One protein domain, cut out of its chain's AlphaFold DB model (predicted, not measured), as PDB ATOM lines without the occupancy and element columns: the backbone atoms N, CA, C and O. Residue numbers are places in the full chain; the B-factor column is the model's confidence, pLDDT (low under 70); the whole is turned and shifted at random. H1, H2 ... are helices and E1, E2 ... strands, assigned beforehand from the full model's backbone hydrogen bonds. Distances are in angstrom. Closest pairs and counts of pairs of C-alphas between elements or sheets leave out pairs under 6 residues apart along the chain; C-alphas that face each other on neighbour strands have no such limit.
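Overview. This is residues 8 to 144 of the 153 residues of an uncharacterized protein of bacterium TMED88 (UniProt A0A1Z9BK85). A twisted sheet of seven strands curls round one long helix, H1, which lies in its hollow; the short helices H2 and H3 sit beside H1 over the same face of the sheet, and no named helix covers the other face. The sheet runs E2, E1, E3, E4, E5, E7, E6, antiparallel throughout. The printed part has 137 residues, with three named helices and seven named strands in the order E1, E2, H1, E3, E4, E5, H2, H3, E6, E7, a mixed class of helices and strands. It is compact, with a radius of gyration of the C-alphas of 14.3 A and spans of 43 by 37 by 32 A.

Along the chain. In the sheet, E2 is residues 26 to 29, E1 residues 8 to 14 with C-alpha 8 at (149.797, 174.239, 138.554), E3 residues 64 to 71, 20.2 A long, E4 residues 74 to 80, E5 residues 86 to 91, E7 residues 138 to 143, ending with C-alpha 143 at (146.611, 157.417, 162.148), and E6 residues 122 to 128. H1, residues 36 to 55, is 27.9 A long and begins with C-alpha 36 at (157.588, 170.398, 132.128). H2 is residues 94 to 101 and H3 residues 115 to 121.

Arrangement. E2 and E6 are the edge strands. E3, E4 and E5 form a meander, each strand the antiparallel neighbour of the one before; N 69 and O 77 are 2.9 A apart, N 78 and O 90 2.9 A. E1 pairs with E3 through N 11 and O 68, 2.9 A, and E5 with E7 through N 89 and O 139, 2.8 A. E1 and E2 are a hairpin, with N 10 and O 26 at 2.9 A, and so are E6 and E7, with N 125 and O 140 at 2.9 A. E2, H1, E3 and E5, H2, H3, E6 are split strand-helix-strand units, two strands running the same way with another between them, each with a right-handed crossover. The helices on one face of the sheet make two layers with it. The closest C-alphas of H1 and E3 are those of Phe 47 and Leu 69, 7.1 A. H1 touches H2 with residues 41 to 48 alone, closest at the C-alphas of Phe 44 and Phe 100, 5.7 A, at a steep tilt of 69 degrees, only just short of about perpendicular. H1 touches H3 with residues 49 to 55 alone, closest at the C-alphas of Tyr 52 and Phe 118, 5.7 A, at a tilt of 37 degrees, only just steep. H2 and H3 are apart. In H1, H2 and H3 every O i to N i+4 pair is within hydrogen-bond range.

Size, cuts and confidence. The C-alphas farthest apart, those of Leu 32 and Val 144, are 43.6 A from each other. The printed part has no cut. The links E1 to E2 and H2 to H3 are long. Mean pLDDT of the printed part is 88.5; residues 16 to 18 and 131 to 134 are under 70.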
ATOM      1  N   ILE A   8     150.147 175.150 137.461       95.25
ATOM      2  CA  ILE A   8     149.797 174.239 138.554       95.25
ATOM      3  C   ILE A   8     149.185 175.052 139.689       95.25
ATOM      4  O   ILE A   8     149.709 176.109 140.032       95.25
ATOM      5  N   ALA A   9     148.089 174.571 140.267       95.31
ATOM      6  CA  ALA A   9     147.418 175.232 141.377       95.31
ATOM      7  C   ALA A   9     146.970 174.228 142.441       95.31
ATOM      8  O   ALA A   9     146.451 173.155 142.111       95.31
ATOM      9  N   SER A  10     147.143 174.599 143.709       95.00
ATOM     10  CA  SER A  10     146.550 173.896 144.844       95.00
ATOM     11  C   SER A  10     145.260 174.575 145.252       95.00
ATOM     12  O   SER A  10     145.202 175.794 145.390       95.00
ATOM     13  N   TRP A  11     144.239 173.766 145.488       94.75
ATOM     14  CA  TRP A  11     142.934 174.226 145.927       94.75
ATOM     15  C   TRP A  11     142.504 173.451 147.155       94.75
ATOM     16  O   TRP A  11     142.734 172.246 147.245       94.75
ATOM     17  N   GLN A  12     141.765 174.109 148.036       92.94
ATOM     18  CA  GLN A  12     141.068 173.454 149.128       92.94
ATOM     19  C   GLN A  12     139.556 173.589 148.966       92.94
ATOM     20  O   GLN A  12     139.037 174.534 148.370       92.94
ATOM     21  N   ARG A  13     138.839 172.613 149.511       89.12
ATOM     22  CA  ARG A  13     137.388 172.658 149.680       89.12
ATOM     23  C   ARG A  13     137.085 172.822 151.156       89.12
ATOM     24  O   ARG A  13     137.575 172.039 151.970       89.12
ATOM     25  N   VAL A  14     136.285 173.829 151.477       83.00
ATOM     26  CA  VAL A  14     135.984 174.218 152.858       83.00
ATOM     27  C   VAL A  14     135.011 173.218 153.488       83.00
ATOM     28  O   VAL A  14     134.123 172.681 152.818       83.00
ATOM     29  N   TYR A  15     135.187 172.931 154.778       70.81
ATOM     30  CA  TYR A  15     134.260 172.092 155.534       70.81
ATOM     31  C   TYR A  15     132.844 172.696 155.541       70.81
ATOM     32  O   TYR A  15     132.671 173.904 155.665       70.81
ATOM     33  N   GLY A  16     131.816 171.860 155.365       66.44
ATOM     34  CA  GLY A  16     130.416 172.310 155.321       66.44
ATOM     35  C   GLY A  16     129.942 172.913 153.991       66.44
ATOM     36  O   GLY A  16     128.767 173.250 153.880       66.44
ATOM     37  N   SER A  17     130.802 173.002 152.968       68.62
ATOM     38  CA  SER A  17     130.406 173.416 151.618       68.62
ATOM     39  C   SER A  17     130.842 172.418 150.549       68.62
ATOM     40  O   SER A  17     131.858 171.718 150.656       68.62
ATOM     41  N   ASP A  18     130.060 172.368 149.474       68.50
ATOM     42  CA  ASP A  18     130.458 171.687 148.254       68.50
ATOM     43  C   ASP A  18     131.296 172.568 147.315       68.50
ATOM     44  O   ASP A  18     131.877 172.059 146.354       68.50
ATOM     45  N   ASN A  19     131.445 173.848 147.661       74.94
ATOM     46  CA  ASN A  19     132.216 174.827 146.910       74.94
ATOM     47  C   ASN A  19     133.711 174.770 147.258       74.94
ATOM     48  O   ASN A  19     134.106 174.493 148.395       74.94
ATOM     49  N   TYR A  20     134.546 175.067 146.263       76.19
ATOM     50  CA  TYR A  20     135.964 175.352 146.473       76.19
ATOM     51  C   TYR A  20     136.135 176.644 147.285       76.19
ATOM     52  O   TYR A  20     135.218 177.466 147.356       76.19
ATOM     53  N   ALA A  21     137.311 176.821 147.890       77.69
ATOM     54  CA  ALA A  21     137.732 178.133 148.368       77.69
ATOM     55  C   ALA A  21     137.659 179.170 147.232       77.69
ATOM     56  O   ALA A  21     137.751 178.818 146.056       77.69
ATOM     57  N   ILE A  22     137.465 180.438 147.610       75.75
ATOM     58  CA  ILE A  22     137.307 181.563 146.672       75.75
ATOM     59  C   ILE A  22     138.515 181.647 145.732       75.75
ATOM     60  O   ILE A  22     138.339 181.796 144.525       75.75
ATOM     61  N   ASP A  23     139.711 181.452 146.286       84.00
ATOM     62  CA  ASP A  23     140.977 181.470 145.567       84.00
ATOM     63  C   ASP A  23     141.755 180.166 145.783       84.00
ATOM     64  O   ASP A  23     141.540 179.427 146.752       84.00
ATOM     65  N   ALA A  24     142.692 179.895 144.873       86.88
ATOM     66  CA  ALA A  24     143.681 178.839 145.053       86.88
ATOM     67  C   ALA A  24     144.572 179.145 146.270       86.88
ATOM     68  O   ALA A  24     144.979 180.287 146.477       86.88
ATOM     69  N   ASP A  25     144.965 178.115 147.028       89.69
ATOM     70  CA  ASP A  25     145.917 178.269 148.142       89.69
ATOM     71  C   ASP A  25     147.284 178.753 147.650       89.69
ATOM     72  O   ASP A  25     148.043 179.407 148.370       89.69
ATOM     73  N   TRP A  26     147.621 178.338 146.431       93.19
ATOM     74  CA  TRP A  26     148.719 178.849 145.637       93.19
ATOM     75  C   TRP A  26     148.541 178.413 144.187       93.19
ATOM     76  O   TRP A  26     147.985 177.353 143.891       93.19
ATOM     77  N   GLU A  27     149.105 179.199 143.280       94.12
ATOM     78  CA  GLU A  27     149.283 178.820 141.887       94.12
ATOM     79  C   GLU A  27     150.689 179.171 141.411       94.12
ATOM     80  O   GLU A  27     151.416 179.954 142.025       94.12
ATOM     81  N   THR A  28     151.147 178.498 140.367       93.44
ATOM     82  CA  THR A  28     152.477 178.698 139.802       93.44
ATOM     83  C   THR A  28     152.417 178.463 138.309       93.44
ATOM     84  O   THR A  28     151.808 177.500 137.841       93.44
ATOM     85  N   TYR A  29     153.066 179.355 137.572       92.75
ATOM     86  CA  TYR A  29     153.142 179.327 136.123       92.75
ATOM     87  C   TYR A  29     154.519 178.828 135.708       92.75
ATOM     88  O   TYR A  29     155.526 179.195 136.317       92.75
ATOM     89  N   ARG A  30     154.564 177.967 134.693       91.44
ATOM     90  CA  ARG A  30     155.828 177.473 134.158       91.44
ATOM     91  C   ARG A  30     156.472 178.564 133.315       91.44
ATOM     92  O   ARG A  30     155.859 179.074 132.378       91.44
ATOM     93  N   THR A  31     157.717 178.884 133.615       86.88
ATOM     94  CA  THR A  31     158.563 179.723 132.770       86.88
ATOM     95  C   THR A  31     159.213 178.871 131.668       86.88
ATOM     96  O   THR A  31     159.337 177.652 131.796       86.88
ATOM     97  N   LEU A  32     159.565 179.475 130.527       80.50
ATOM     98  CA  LEU A  32     160.034 178.729 129.344       80.50
ATOM     99  C   LEU A  32     161.366 177.986 129.558       80.50
ATOM    100  O   LEU A  32     161.636 177.015 128.858       80.50
ATOM    101  N   ASP A  33     162.166 178.436 130.518       84.19
ATOM    102  CA  ASP A  33     163.467 177.897 130.925       84.19
ATOM    103  C   ASP A  33     163.376 176.607 131.754       84.19
ATOM    104  O   ASP A  33     164.364 175.884 131.864       84.19
ATOM    105  N   VAL A  34     162.201 176.282 132.303       85.19
ATOM    106  CA  VAL A  34     161.995 175.063 133.093       85.19
ATOM    107  C   VAL A  34     161.241 174.031 132.265       85.19
ATOM    108  O   VAL A  34     160.134 174.283 131.773       85.19
ATOM    109  N   ASP A  35     161.815 172.835 132.128       89.44
ATOM    110  CA  ASP A  35     161.143 171.746 131.431       89.44
ATOM    111  C   ASP A  35     159.880 171.282 132.197       89.44
ATOM    112  O   ASP A  35     159.813 171.369 133.430       89.44
ATOM    113  N   PRO A  36     158.849 170.777 131.494       88.00
ATOM    114  CA  PRO A  36     157.588 170.398 132.128       88.00
ATOM    115  C   PRO A  36     157.707 169.334 133.228       88.00
ATOM    116  O   PRO A  36     156.937 169.372 134.191       88.00
ATOM    117  N   PHE A  37     158.653 168.396 133.117       88.06
ATOM    118  CA  PHE A  37     158.805 167.312 134.089       88.06
ATOM    119  C   PHE A  37     159.401 167.826 135.395       88.06
ATOM    120  O   PHE A  37     158.863 167.539 136.469       88.06
ATOM    121  N   THR A  38     160.463 168.629 135.314       90.06
ATOM    122  CA  THR A  38     161.052 169.293 136.486       90.06
ATOM    123  C   THR A  38     160.031 170.204 137.157       90.06
ATOM    124  O   THR A  38     159.873 170.159 138.380       90.06
ATOM    125  N   PHE A  39     159.264 170.957 136.363       91.88
ATOM    126  CA  PHE A  39     158.210 171.828 136.872       91.88
ATOM    127  C   PHE A  39     157.122 171.062 137.640       91.88
ATOM    128  O   PHE A  39     156.759 171.452 138.753       91.88
ATOM    129  N   ILE A  40     156.626 169.944 137.097       92.06
ATOM    130  CA  ILE A  40     155.654 169.092 137.799       92.06
ATOM    131  C   ILE A  40     156.266 168.516 139.075       92.06
ATOM    132  O   ILE A  40     155.654 168.607 140.140       92.06
ATOM    133  N   ARG A  41     157.468 167.934 138.990       92.06
ATOM    134  CA  ARG A  41     158.099 167.241 140.121       92.06
ATOM    135  C   ARG A  41     158.344 168.179 141.299       92.06
ATOM    136  O   ARG A  41     158.093 167.795 142.441       92.06
ATOM    137  N   TYR A  42     158.771 169.411 141.029       93.69
ATOM    138  CA  TYR A  42     158.921 170.444 142.050       93.69
ATOM    139  C   TYR A  42     157.588 170.752 142.750       93.69
ATOM    140  O   TYR A  42     157.503 170.751 143.980       93.69
ATOM    141  N   ASN A  43     156.514 170.943 141.980       95.06
ATOM    142  CA  ASN A  43     155.199 171.253 142.543       95.06
ATOM    143  C   ASN A  43     154.527 170.045 143.226       95.06
ATOM    144  O   ASN A  43     153.763 170.234 144.170       95.06
ATOM    145  N   PHE A  44     154.860 168.807 142.843       96.19
ATOM    146  CA  PHE A  44     154.519 167.613 143.628       96.19
ATOM    147  C   PHE A  44     155.178 167.636 145.004       96.19
ATOM    148  O   PHE A  44     154.531 167.304 145.994       96.19
ATOM    149  N   GLY A  45     156.429 168.088 145.085       94.81
ATOM    150  CA  GLY A  45     157.108 168.302 146.356       94.81
ATOM    151  C   GLY A  45     156.417 169.329 147.251       94.81
ATOM    152  O   GLY A  45     156.294 169.105 148.456       94.81
ATOM    153  N   ARG A  46     155.904 170.417 146.663       94.38
ATOM    154  CA  ARG A  46     155.136 171.441 147.391       94.38
ATOM    155  C   ARG A  46     153.806 170.897 147.894       94.38
ATOM    156  O   ARG A  46     153.510 170.998 149.079       94.38
ATOM    157  N   PHE A  47     153.050 170.238 147.017       96.00
ATOM    158  CA  PHE A  47     151.778 169.625 147.396       96.00
ATOM    159  C   PHE A  47     151.957 168.506 148.433       96.00
ATOM    160  O   PHE A  47     151.074 168.260 149.248       96.00
ATOM    161  N   ARG A  48     153.116 167.839 148.457       95.25
ATOM    162  CA  ARG A  48     153.474 166.884 149.510       95.25
ATOM    163  C   ARG A  48     153.644 167.557 150.875       95.25
ATOM    164  O   ARG A  48     153.179 166.992 151.860       95.25
ATOM    165  N   ASN A  49     154.249 168.745 150.948       94.19
ATOM    166  CA  ASN A  49     154.272 169.517 152.193       94.19
ATOM    167  C   ASN A  49     152.843 169.902 152.623       94.19
ATOM    168  O   ASN A  49     152.483 169.694 153.779       94.19
ATOM    169  N   ASP A  50     151.991 170.345 151.689       94.88
ATOM    170  CA  ASP A  50     150.580 170.641 151.986       94.88
ATOM    171  C   ASP A  50     149.812 169.406 152.480       94.88
ATOM    172  O   ASP A  50     149.051 169.502 153.440       94.88
ATOM    173  N   LEU A  51     150.053 168.232 151.887       95.38
ATOM    174  CA  LEU A  51     149.477 166.959 152.327       95.38
ATOM    175  C   LEU A  51     149.814 166.658 153.790       95.38
ATOM    176  O   LEU A  51     148.948 166.181 154.525       95.38
ATOM    177  N   TYR A  52     151.049 166.931 154.218       94.56
ATOM    178  CA  TYR A  52     151.457 166.724 155.604       94.56
ATOM    179  C   TYR A  52     150.700 167.648 156.552       94.56
ATOM    180  O   TYR A  52     150.127 167.170 157.528       94.56
ATOM    181  N   TYR A  53     150.629 168.941 156.235       93.69
ATOM    182  CA  TYR A  53     149.883 169.909 157.040       93.69
ATOM    183  C   TYR A  53     148.379 169.589 157.071       93.69
ATOM    184  O   TYR A  53     147.765 169.630 158.134       93.69
ATOM    185  N   TYR A  54     147.801 169.186 155.935       94.25
ATOM    186  CA  TYR A  54     146.411 168.737 155.840       94.25
ATOM    187  C   TYR A  54     146.140 167.488 156.684       94.25
ATOM    188  O   TYR A  54     145.167 167.452 157.436       94.25
ATOM    189  N   GLY A  55     147.007 166.476 156.603       92.38
ATOM    190  CA  GLY A  55     146.880 165.262 157.407       92.38
ATOM    191  C   GLY A  55     147.032 165.517 158.908       92.38
ATOM    192  O   GLY A  55     146.374 164.859 159.708       92.38
ATOM    193  N   LEU A  56     147.869 166.485 159.289       91.94
ATOM    194  CA  LEU A  56     148.110 166.882 160.678       91.94
ATOM    195  C   LEU A  56     147.087 167.888 161.233       91.94
ATOM    196  O   LEU A  56     147.195 168.238 162.408       91.94
ATOM    197  N   GLU A  57     146.119 168.340 160.427       90.69
ATOM    198  CA  GLU A  57     145.152 169.393 160.788       90.69
ATOM    199  C   GLU A  57     145.812 170.726 161.192       90.69
ATOM    200  O   GLU A  57     145.305 171.486 162.028       90.69
ATOM    201  N   GLU A  58     146.963 171.023 160.588       89.81
ATOM    202  CA  GLU A  58     147.699 172.264 160.804       89.81
ATOM    203  C   GLU A  58     147.196 173.371 159.858       89.81
ATOM    204  O   GLU A  58     146.717 173.118 158.750       89.81
ATOM    205  N   HIS A  59     147.296 174.631 160.296       85.19
ATOM    206  CA  HIS A  59     146.965 175.789 159.462       85.19
ATOM    207  C   HIS A  59     147.784 175.756 158.152       85.19
ATOM    208  O   HIS A  59     148.989 175.511 158.214       85.19
ATOM    209  N   PRO A  60     147.199 176.051 156.972       86.94
ATOM    210  CA  PRO A  60     145.854 176.597 156.724       86.94
ATOM    211  C   PRO A  60     144.752 175.546 156.533       86.94
ATOM    212  O   PRO A  60     143.626 175.896 156.207       86.94
ATOM    213  N   TYR A  61     145.051 174.263 156.720       90.25
ATOM    214  CA  TYR A  61     144.197 173.171 156.256       90.25
ATOM    215  C   TYR A  61     143.324 172.534 157.339       90.25
ATOM    216  O   TYR A  61     142.650 171.535 157.076       90.25
ATOM    217  N   ARG A  62     143.318 173.101 158.551       86.19
ATOM    218  CA  ARG A  62     142.510 172.620 159.681       86.19
ATOM    219  C   ARG A  62     141.035 172.453 159.299       86.19
ATOM    220  O   ARG A  62     140.461 171.393 159.539       86.19
ATOM    221  N   ASP A  63     140.476 173.452 158.619       84.69
ATOM    222  CA  ASP A  63     139.060 173.500 158.228       84.69
ATOM    223  C   ASP A  63     138.817 173.003 156.789       84.69
ATOM    224  O   ASP A  63     137.740 173.189 156.214       84.69
ATOM    225  N   ALA A  64     139.815 172.362 156.174       90.00
ATOM    226  CA  ALA A  64     139.683 171.808 154.837       90.00
ATOM    227  C   ALA A  64     139.004 170.429 154.884       90.00
ATOM    228  O   ALA A  64     139.453 169.495 155.559       90.00
ATOM    229  N   LYS A  65     137.952 170.262 154.076       90.62
ATOM    230  CA  LYS A  65     137.337 168.960 153.770       90.62
ATOM    231  C   LYS A  65     138.267 168.111 152.907       90.62
ATOM    232  O   LYS A  65     138.382 166.906 153.114       90.62
ATOM    233  N   SER A  66     138.942 168.736 151.950       94.19
ATOM    234  CA  SER A  66     139.883 168.088 151.033       94.19
ATOM    235  C   SER A  66     140.767 169.122 150.351       94.19
ATOM    236  O   SER A  66     140.322 170.249 150.134       94.19
ATOM    237  N   ILE A  67     141.962 168.708 149.947       96.12
ATOM    238  CA  ILE A  67     142.874 169.510 149.127       96.12
ATOM    239  C   ILE A  67     143.107 168.837 147.775       96.12
ATOM    240  O   ILE A  67     142.991 167.616 147.637       96.12
ATOM    241  N   TYR A  68     143.428 169.633 146.768       96.44
ATOM    242  CA  TYR A  68     143.503 169.212 145.381       96.44
ATOM    243  C   TYR A  68     144.695 169.843 144.686       96.44
ATOM    244  O   TYR A  68     144.968 171.022 144.878       96.44
ATOM    245  N   LEU A  69     145.325 169.080 143.799       97.06
ATOM    246  CA  LEU A  69     146.337 169.583 142.884       97.06
ATOM    247  C   LEU A  69     145.803 169.535 141.456       97.06
ATOM    248  O   LEU A  69     145.446 168.463 140.953       97.06
ATOM    249  N   TYR A  70     145.786 170.690 140.803       95.31
ATOM    250  CA  TYR A  70     145.367 170.855 139.419       95.31
ATOM    251  C   TYR A  70     146.546 171.257 138.543       95.31
ATOM    252  O   TYR A  70     147.350 172.097 138.935       95.31
ATOM    253  N   VAL A  71     146.608 170.696 137.338       94.06
ATOM    254  CA  VAL A  71     147.544 171.098 136.281       94.06
ATOM    255  C   VAL A  71     146.724 171.489 135.062       94.06
ATOM    256  O   VAL A  71     145.948 170.675 134.569       94.06
ATOM    257  N   ASP A  72     146.824 172.748 134.637       90.38
ATOM    258  CA  ASP A  72     146.031 173.336 133.545       90.38
ATOM    259  C   ASP A  72     144.524 173.026 133.631       90.38
ATOM    260  O   ASP A  72     143.861 172.715 132.645       90.38
ATOM    261  N   GLY A  73     143.971 173.069 134.847       86.75
ATOM    262  CA  GLY A  73     142.551 172.790 135.101       86.75
ATOM    263  C   GLY A  73     142.187 171.302 135.204       86.75
ATOM    264  O   GLY A  73     141.048 170.975 135.532       86.75
ATOM    265  N   LEU A  74     143.141 170.383 135.027       91.19
ATOM    266  CA  LEU A  74     142.945 168.947 135.243       91.19
ATOM    267  C   LEU A  74     143.377 168.528 136.652       91.19
ATOM    268  O   LEU A  74     144.525 168.723 137.048       91.19
ATOM    269  N   ARG A  75     142.466 167.898 137.406       92.94
ATOM    270  CA  ARG A  75     142.746 167.358 138.748       92.94
ATOM    271  C   ARG A  75     143.712 166.178 138.647       92.94
ATOM    272  O   ARG A  75     143.332 165.122 138.138       92.94
ATOM    273  N   LEU A  76     144.921 166.331 139.181       94.62
ATOM    274  CA  LEU A  76     145.909 165.254 139.255       94.62
ATOM    275  C   LEU A  76     145.865 164.504 140.576       94.62
ATOM    276  O   LEU A  76     145.975 163.280 140.575       94.62
ATOM    277  N   ILE A  77     145.710 165.223 141.688       97.06
ATOM    278  CA  ILE A  77     145.746 164.640 143.030       97.06
ATOM    279  C   ILE A  77     144.602 165.224 143.853       97.06
ATOM    280  O   ILE A  77     144.280 166.407 143.731       97.06
ATOM    281  N   LYS A  78     143.982 164.395 144.688       96.12
ATOM    282  CA  LYS A  78     143.052 164.815 145.737       96.12
ATOM    283  C   LYS A  78     143.473 164.139 147.032       96.12
ATOM    284  O   LYS A  78     143.631 162.925 147.046       96.12
ATOM    285  N   ALA A  79     143.576 164.895 148.115       96.62
ATOM    286  CA  ALA A  79     143.659 164.336 149.454       96.62
ATOM    287  C   ALA A  79     142.361 164.617 150.211       96.62
ATOM    288  O   ALA A  79     141.854 165.741 150.200       96.62
ATOM    289  N   SER A  80     141.805 163.593 150.850       94.88
ATOM    290  CA  SER A  80     140.597 163.705 151.666       94.88
ATOM    291  C   SER A  80     140.660 162.806 152.891       94.88
ATOM    292  O   SER A  80     141.315 161.767 152.874       94.88
ATOM    293  N   ARG A  81     139.925 163.186 153.932       90.50
ATOM    294  CA  ARG A  81     139.798 162.429 155.177       90.50
ATOM    295  C   ARG A  81     138.371 161.885 155.281       90.50
ATOM    296  O   ARG A  81     137.492 162.615 155.733       90.50
ATOM    297  N   PRO A  82     138.097 160.674 154.757       86.75
ATOM    298  CA  PRO A  82     136.733 160.140 154.711       86.75
ATOM    299  C   PRO A  82     136.169 159.843 156.104       86.75
ATOM    300  O   PRO A  82     134.962 159.917 156.306       86.75
ATOM    301  N   GLU A  83     137.043 159.521 157.055       87.19
ATOM    302  CA  GLU A  83     136.714 159.220 158.442       87.19
ATOM    303  C   GLU A  83     137.877 159.647 159.353       87.19
ATOM    304  O   GLU A  83     138.992 159.906 158.883       87.19
ATOM    305  N   TYR A  84     137.617 159.746 160.659       84.44
ATOM    306  CA  TYR A  84     138.642 160.134 161.626       84.44
ATOM    307  C   TYR A  84     139.822 159.154 161.596       84.44
ATOM    308  O   TYR A  84     139.644 157.939 161.638       84.44
ATOM    309  N   GLY A  85     141.038 159.693 161.526       85.31
ATOM    310  CA  GLY A  85     142.263 158.900 161.486       85.31
ATOM    311  C   GLY A  85     142.564 158.230 160.141       85.31
ATOM    312  O   GLY A  85     143.531 157.474 160.052       85.31
ATOM    313  N   VAL A  86     141.800 158.514 159.081       91.19
ATOM    314  CA  VAL A  86     142.078 158.019 157.726       91.19
ATOM    315  C   VAL A  86     142.361 159.179 156.788       91.19
ATOM    316  O   VAL A  86     141.597 160.138 156.711       91.19
ATOM    317  N   LEU A  87     143.454 159.066 156.038       94.81
ATOM    318  CA  LEU A  87     143.821 160.007 154.987       94.81
ATOM    319  C   LEU A  87     143.994 159.250 153.672       94.81
ATOM    320  O   LEU A  87     144.914 158.447 153.521       94.81
ATOM    321  N   ASP A  88     143.125 159.553 152.715       95.12
ATOM    322  CA  ASP A  88     143.180 159.015 151.363       95.12
ATOM    323  C   ASP A  88     143.755 160.052 150.404       95.12
ATOM    324  O   ASP A  88     143.315 161.202 150.375       95.12
ATOM    325  N   VAL A  89     144.721 159.625 149.593       96.81
ATOM    326  CA  VAL A  89     145.334 160.419 148.526       96.81
ATOM    327  C   VAL A  89     145.044 159.741 147.198       96.81
ATOM    328  O   VAL A  89     145.672 158.744 146.858       96.81
ATOM    329  N   GLU A  90     144.066 160.261 146.466       95.56
ATOM    330  CA  GLU A  90     143.673 159.815 145.132       95.56
ATOM    331  C   GLU A  90     144.558 160.465 144.063       95.56
ATOM    332  O   GLU A  90     144.809 161.671 144.103       95.56
ATOM    333  N   PHE A  91     144.949 159.693 143.056       95.38
ATOM    334  CA  PHE A  91     145.755 160.134 141.921       95.38
ATOM    335  C   PHE A  91     144.998 159.917 140.617       95.38
ATOM    336  O   PHE A  91     144.219 158.981 140.485       95.38
ATOM    337  N   ARG A  92     145.243 160.756 139.613       91.81
ATOM    338  CA  ARG A  92     144.602 160.629 138.297       91.81
ATOM    339  C   ARG A  92     144.899 159.288 137.621       91.81
ATOM    340  O   ARG A  92     144.025 158.749 136.949       91.81
ATOM    341  N   ASN A  93     146.123 158.788 137.770       90.69
ATOM    342  CA  ASN A  93     146.597 157.512 137.242       90.69
ATOM    343  C   ASN A  93     147.837 157.034 138.033       90.69
ATOM    344  O   ASN A  93     148.356 157.752 138.893       90.69
ATOM    345  N   ASP A  94     148.309 155.823 137.734       89.88
ATOM    346  CA  ASP A  94     149.459 155.209 138.412       89.88
ATOM    347  C   ASP A  94     150.778 155.962 138.139       89.88
ATOM    348  O   ASP A  94     151.663 156.000 138.990       89.88
ATOM    349  N   GLU A  95     150.910 156.616 136.981       90.25
ATOM    350  CA  GLU A  95     152.084 157.427 136.633       90.25
ATOM    351  C   GLU A  95     152.223 158.650 137.550       90.25
ATOM    352  O   GLU A  95     153.309 158.925 138.068       90.25
ATOM    353  N   VAL A  96     151.115 159.350 137.813       92.00
ATOM    354  CA  VAL A  96     151.057 160.460 138.772       92.00
ATOM    355  C   VAL A  96     151.356 159.951 140.178       92.00
ATOM    356  O   VAL A  96     152.132 160.589 140.885       92.00
ATOM    357  N   ALA A  97     150.810 158.795 140.572       92.62
ATOM    358  CA  ALA A  97     151.094 158.195 141.876       92.62
ATOM    359  C   ALA A  97     152.596 157.906 142.054       92.62
ATOM    360  O   ALA A  97     153.186 158.305 143.058       92.62
ATOM    361  N   ASN A  98     153.234 157.291 141.055       91.94
ATOM    362  CA  ASN A  98     154.667 156.987 141.067       91.94
ATOM    363  C   ASN A  98     155.528 158.256 141.059       91.94
ATOM    364  O   ASN A  98     156.489 158.371 141.821       91.94
ATOM    365  N   SER A  99     155.184 159.230 140.220       92.56
ATOM    366  CA  SER A  99     155.909 160.500 140.134       92.56
ATOM    367  C   SER A  99     155.801 161.294 141.434       92.56
ATOM    368  O   SER A  99     156.798 161.822 141.926       92.56
ATOM    369  N   PHE A 100     154.609 161.322 142.038       94.50
ATOM    370  CA  PHE A 100     154.387 161.944 143.336       94.50
ATOM    371  C   PHE A 100     155.153 161.216 144.437       94.50
ATOM    372  O   PHE A 100     155.809 161.877 145.238       94.50
ATOM    373  N   ALA A 101     155.136 159.877 144.465       91.38
ATOM    374  CA  ALA A 101     155.865 159.059 145.438       91.38
ATOM    375  C   ALA A 101     157.378 159.359 145.451       91.38
ATOM    376  O   ALA A 101     157.966 159.418 146.531       91.38
ATOM    377  N   ASN A 102     157.960 159.632 144.277       90.94
ATOM    378  CA  ASN A 102     159.381 159.940 144.070       90.94
ATOM    379  C   ASN A 102     159.733 161.442 144.128       90.94
ATOM    380  O   ASN A 102     160.894 161.825 143.916       90.94
ATOM    381  N   ALA A 103     158.752 162.315 144.363       92.25
ATOM    382  CA  ALA A 103     158.992 163.737 144.567       92.25
ATOM    383  C   ALA A 103     159.480 163.990 146.000       92.25
ATOM    384  O   ALA A 103     158.849 163.565 146.971       92.25
ATOM    385  N   SER A 104     160.602 164.701 146.125       91.75
ATOM    386  CA  SER A 104     161.088 165.194 147.415       91.75
ATOM    387  C   SER A 104     160.149 166.269 147.944       91.75
ATOM    388  O   SER A 104     159.625 167.055 147.162       91.75
ATOM    389  N   GLU A 105     159.950 166.322 149.261       92.56
ATOM    390  CA  GLU A 105     159.248 167.442 149.893       92.56
ATOM    391  C   GLU A 105     159.934 168.762 149.513       92.56
ATOM    392  O   GLU A 105     161.156 168.882 149.595       92.56
ATOM    393  N   VAL A 106     159.132 169.743 149.107       92.50
ATOM    394  CA  VAL A 106     159.568 171.123 148.906       92.50
ATOM    395  C   VAL A 106     158.815 171.959 149.923       92.50
ATOM    396  O   VAL A 106     157.587 172.051 149.876       92.50
ATOM    397  N   VAL A 107     159.557 172.538 150.862       88.75
ATOM    398  CA  VAL A 107     158.997 173.424 151.880       88.75
ATOM    399  C   VAL A 107     158.529 174.710 151.206       88.75
ATOM    400  O   VAL A 107     159.239 175.285 150.380       88.75
ATOM    401  N   ARG A 108     157.310 175.133 151.533       77.62
ATOM    402  CA  ARG A 108     156.695 176.354 151.013       77.62
ATOM    403  C   ARG A 108     156.598 177.389 152.128       77.62
ATOM    404  O   ARG A 108     156.226 177.040 153.245       77.62
ATOM    405  N   ASP A 109     156.846 178.653 151.792       74.69
ATOM    406  CA  ASP A 109     156.765 179.788 152.721       74.69
ATOM    407  C   ASP A 109     157.671 179.580 153.958       74.69
ATOM    408  O   ASP A 109     158.685 178.889 153.882       74.69
ATOM    409  N   ASN A 110     157.307 180.151 155.109       73.94
ATOM    410  CA  ASN A 110     158.008 179.976 156.390       73.94
ATOM    411  C   ASN A 110     157.546 178.716 157.151       73.94
ATOM    412  O   ASN A 110     157.363 178.753 158.367       73.94
ATOM    413  N   ARG A 111     157.261 177.621 156.436       81.00
ATOM    414  CA  ARG A 111     156.850 176.352 157.053       81.00
ATOM    415  C   ARG A 111     158.058 175.512 157.443       81.00
ATOM    416  O   ARG A 111     159.146 175.670 156.901       81.00
ATOM    417  N   ASP A 112     157.824 174.566 158.341       83.38
ATOM    418  CA  ASP A 112     158.786 173.514 158.642       83.38
ATOM    419  C   ASP A 112     158.546 172.299 157.738       83.38
ATOM    420  O   ASP A 112     157.491 172.134 157.113       83.38
ATOM    421  N   THR A 113     159.518 171.386 157.705       84.12
ATOM    422  CA  THR A 113     159.318 170.067 157.097       84.12
ATOM    423  C   THR A 113     158.227 169.317 157.866       84.12
ATOM    424  O   THR A 113     158.430 168.922 159.021       84.12
ATOM    425  N   GLY A 114     157.077 169.088 157.231       82.06
ATOM    426  CA  GLY A 114     155.946 168.382 157.840       82.06
ATOM    427  C   GLY A 114     156.184 166.874 157.932       82.06
ATOM    428  O   GLY A 114     155.555 166.186 158.737       82.06
ATOM    429  N   ARG A 115     157.143 166.360 157.150       89.50
ATOM    430  CA  ARG A 115     157.391 164.929 156.963       89.50
ATOM    431  C   ARG A 115     157.590 164.154 158.260       89.50
ATOM    432  O   ARG A 115     156.881 163.183 158.482       89.50
ATOM    433  N   LYS A 116     158.520 164.577 159.124       88.44
ATOM    434  CA  LYS A 116     158.837 163.833 160.361       88.44
ATOM    435  C   LYS A 116     157.633 163.735 161.297       88.44
ATOM    436  O   LYS A 116     157.360 162.670 161.841       88.44
ATOM    437  N   LYS A 117     156.900 164.842 161.468       90.38
ATOM    438  CA  LYS A 117     155.684 164.885 162.296       90.38
ATOM    439  C   LYS A 117     154.583 164.011 161.696       90.38
ATOM    440  O   LYS A 117     153.910 163.289 162.424       90.38
ATOM    441  N   PHE A 118     154.425 164.067 160.375       92.06
ATOM    442  CA  PHE A 118     153.449 163.267 159.651       92.06
ATOM    443  C   PHE A 118     153.753 161.772 159.760       92.06
ATOM    444  O   PHE A 118     152.888 161.017 160.182       92.06
ATOM    445  N   GLU A 119     154.982 161.343 159.470       91.06
ATOM    446  CA  GLU A 119     155.403 159.934 159.528       91.06
ATOM    447  C   GLU A 119     155.360 159.356 160.955       91.06
ATOM    448  O   GLU A 119     155.177 158.152 161.117       91.06
ATOM    449  N   ALA A 120     155.470 160.197 161.990       89.56
ATOM    450  CA  ALA A 120     155.271 159.784 163.381       89.56
ATOM    451  C   ALA A 120     153.794 159.532 163.736       89.56
ATOM    452  O   ALA A 120     153.508 158.747 164.637       89.56
ATOM    453  N   LYS A 121     152.855 160.205 163.055       89.56
ATOM    454  CA  LYS A 121     151.412 160.095 163.321       89.56
ATOM    455  C   LYS A 121     150.660 159.242 162.314       89.56
ATOM    456  O   LYS A 121     149.587 158.765 162.651       89.56
ATOM    457  N   PHE A 122     151.170 159.055 161.105       91.56
ATOM    458  CA  PHE A 122     150.498 158.329 160.035       91.56
ATOM    459  C   PHE A 122     151.398 157.241 159.464       91.56
ATOM    460  O   PHE A 122     152.529 157.491 159.048       91.56
ATOM    461  N   HIS A 123     150.848 156.035 159.355       89.81
ATOM    462  CA  HIS A 123     151.469 154.940 158.626       89.81
ATOM    463  C   HIS A 123     150.750 154.693 157.308       89.81
ATOM    464  O   HIS A 123     149.520 154.666 157.227       89.81
ATOM    465  N   LEU A 124     151.543 154.482 156.261       89.44
ATOM    466  CA  LEU A 124     151.050 154.011 154.979       89.44
ATOM    467  C   LEU A 124     150.478 152.597 155.155       89.44
ATOM    468  O   LEU A 124     151.224 151.666 155.447       89.44
ATOM    469  N   LYS A 125     149.164 152.431 154.966       88.06
ATOM    470  CA  LYS A 125     148.513 151.116 155.046       88.06
ATOM    471  C   LYS A 125     148.696 150.342 153.753       88.06
ATOM    472  O   LYS A 125     149.173 149.214 153.771       88.06
ATOM    473  N   ASN A 126     148.233 150.918 152.643       85.62
ATOM    474  CA  ASN A 126     148.308 150.271 151.341       85.62
ATOM    475  C   ASN A 126     148.111 151.266 150.189       85.62
ATOM    476  O   ASN A 126     147.510 152.332 150.360       85.62
ATOM    477  N   TYR A 127     148.568 150.857 149.008       86.44
ATOM    478  CA  TYR A 127     148.216 151.467 147.733       86.44
ATOM    479  C   TYR A 127     147.145 150.626 147.035       86.44
ATOM    480  O   TYR A 127     147.295 149.418 146.842       86.44
ATOM    481  N   TYR A 128     146.057 151.275 146.642       85.88
ATOM    482  CA  TYR A 128     144.934 150.665 145.951       85.88
ATOM    483  C   TYR A 128     144.966 151.108 144.492       85.88
ATOM    484  O   TYR A 128     144.638 152.249 144.172       85.88
ATOM    485  N   LYS A 129     145.361 150.194 143.600       81.75
ATOM    486  CA  LYS A 129     145.274 150.412 142.150       81.75
ATOM    487  C   LYS A 129     143.825 150.642 141.730       81.75
ATOM    488  O   LYS A 129     142.900 150.108 142.349       81.75
ATOM    489  N   SER A 130     143.639 151.381 140.639       77.81
ATOM    490  CA  SER A 130     142.332 151.468 139.990       77.81
ATOM    491  C   SER A 130     141.845 150.064 139.616       77.81
ATOM    492  O   SER A 130     142.556 149.316 138.945       77.81
ATOM    493  N   LYS A 131     140.650 149.685 140.084       65.75
ATOM    494  CA  LYS A 131     140.011 148.404 139.729       65.75
ATOM    495  C   LYS A 131     138.983 148.558 138.607       65.75
ATOM    496  O   LYS A 131     138.661 147.581 137.941       65.75
ATOM    497  N   TYR A 132     138.474 149.772 138.403       66.50
ATOM    498  CA  TYR A 132     137.396 150.093 137.470       66.50
ATOM    499  C   TYR A 132     137.664 151.413 136.744       66.50
ATOM    500  O   TYR A 132     138.280 152.315 137.313       66.50
ATOM    501  N   TYR A 133     137.085 151.573 135.548       57.97
ATOM    502  CA  TYR A 133     137.158 152.799 134.730       57.97
ATOM    503  C   TYR A 133     136.784 154.093 135.480       57.97
ATOM    504  O   TYR A 133     137.254 155.168 135.118       57.97
ATOM    505  N   PHE A 134     135.970 153.999 136.536       62.34
ATOM    506  CA  PHE A 134     135.515 155.143 137.334       62.34
ATOM    507  C   PHE A 134     136.229 155.298 138.685       62.34
ATOM    508  O   PHE A 134     135.926 156.225 139.431       62.34
ATOM    509  N   THR A 135     137.176 154.417 139.018       77.25
ATOM    510  CA  THR A 135     137.934 154.500 140.276       77.25
ATOM    511  C   THR A 135     139.330 155.031 140.024       77.25
ATOM    512  O   THR A 135     140.019 154.577 139.112       77.25
ATOM    513  N   TRP A 136     139.757 155.990 140.831       87.81
ATOM    514  CA  TRP A 136     141.111 156.524 140.764       87.81
ATOM    515  C   TRP A 136     142.013 155.709 141.689       87.81
ATOM    516  O   TRP A 136     141.552 155.309 142.763       87.81
ATOM    517  N   PRO A 137     143.266 155.421 141.298       91.81
ATOM    518  CA  PRO A 137     144.209 154.817 142.224       91.81
ATOM    519  C   PRO A 137     144.397 155.731 143.433       91.81
ATOM    520  O   PRO A 137     144.438 156.953 143.288       91.81
ATOM    521  N   PHE A 138     144.532 155.160 144.625       92.69
ATOM    522  CA  PHE A 138     144.732 155.958 145.828       92.69
ATOM    523  C   PHE A 138     145.628 155.275 146.853       92.69
ATOM    524  O   PHE A 138     145.720 154.050 146.939       92.69
ATOM    525  N   THR A 139     146.279 156.102 147.655       93.50
ATOM    526  CA  THR A 139     147.076 155.692 148.803       93.50
ATOM    527  C   THR A 139     146.303 155.982 150.079       93.50
ATOM    528  O   THR A 139     145.820 157.101 150.245       93.50
ATOM    529  N   ARG A 140     146.228 155.011 150.996       93.56
ATOM    530  CA  ARG A 140     145.613 155.203 152.317       93.56
ATOM    531  C   ARG A 140     146.660 155.248 153.417       93.56
ATOM    532  O   ARG A 140     147.414 154.287 153.602       93.56
ATOM    533  N   TYR A 141     146.626 156.316 154.200       93.38
ATOM    534  CA  TYR A 141     147.337 156.442 155.462       93.38
ATOM    535  C   TYR A 141     146.365 156.260 156.629       93.38
ATOM    536  O   TYR A 141     145.220 156.710 156.568       93.38
ATOM    537  N   LEU A 142     146.832 155.602 157.687       92.50
ATOM    538  CA  LEU A 142     146.106 155.443 158.943       92.50
ATOM    539  C   LEU A 142     146.849 156.153 160.067       92.50
ATOM    540  O   LEU A 142     148.073 156.046 160.159       92.50
ATOM    541  N   LEU A 143     146.098 156.833 160.926       88.94
ATOM    542  CA  LEU A 143     146.611 157.417 162.148       88.94
ATOM    543  C   LEU A 143     147.126 156.298 163.059       88.94
ATOM    544  O   LEU A 143     146.450 155.298 163.309       88.94
ATOM    545  N   VAL A 144     148.339 156.478 163.553       83.56
ATOM    546  CA  VAL A 144     148.944 155.623 164.560       83.56
ATOM    547  C   VAL A 144     148.295 155.989 165.882       83.56
ATOM    548  O   VAL A 144     148.534 157.072 166.419       83.56
TER     549      VAL A 144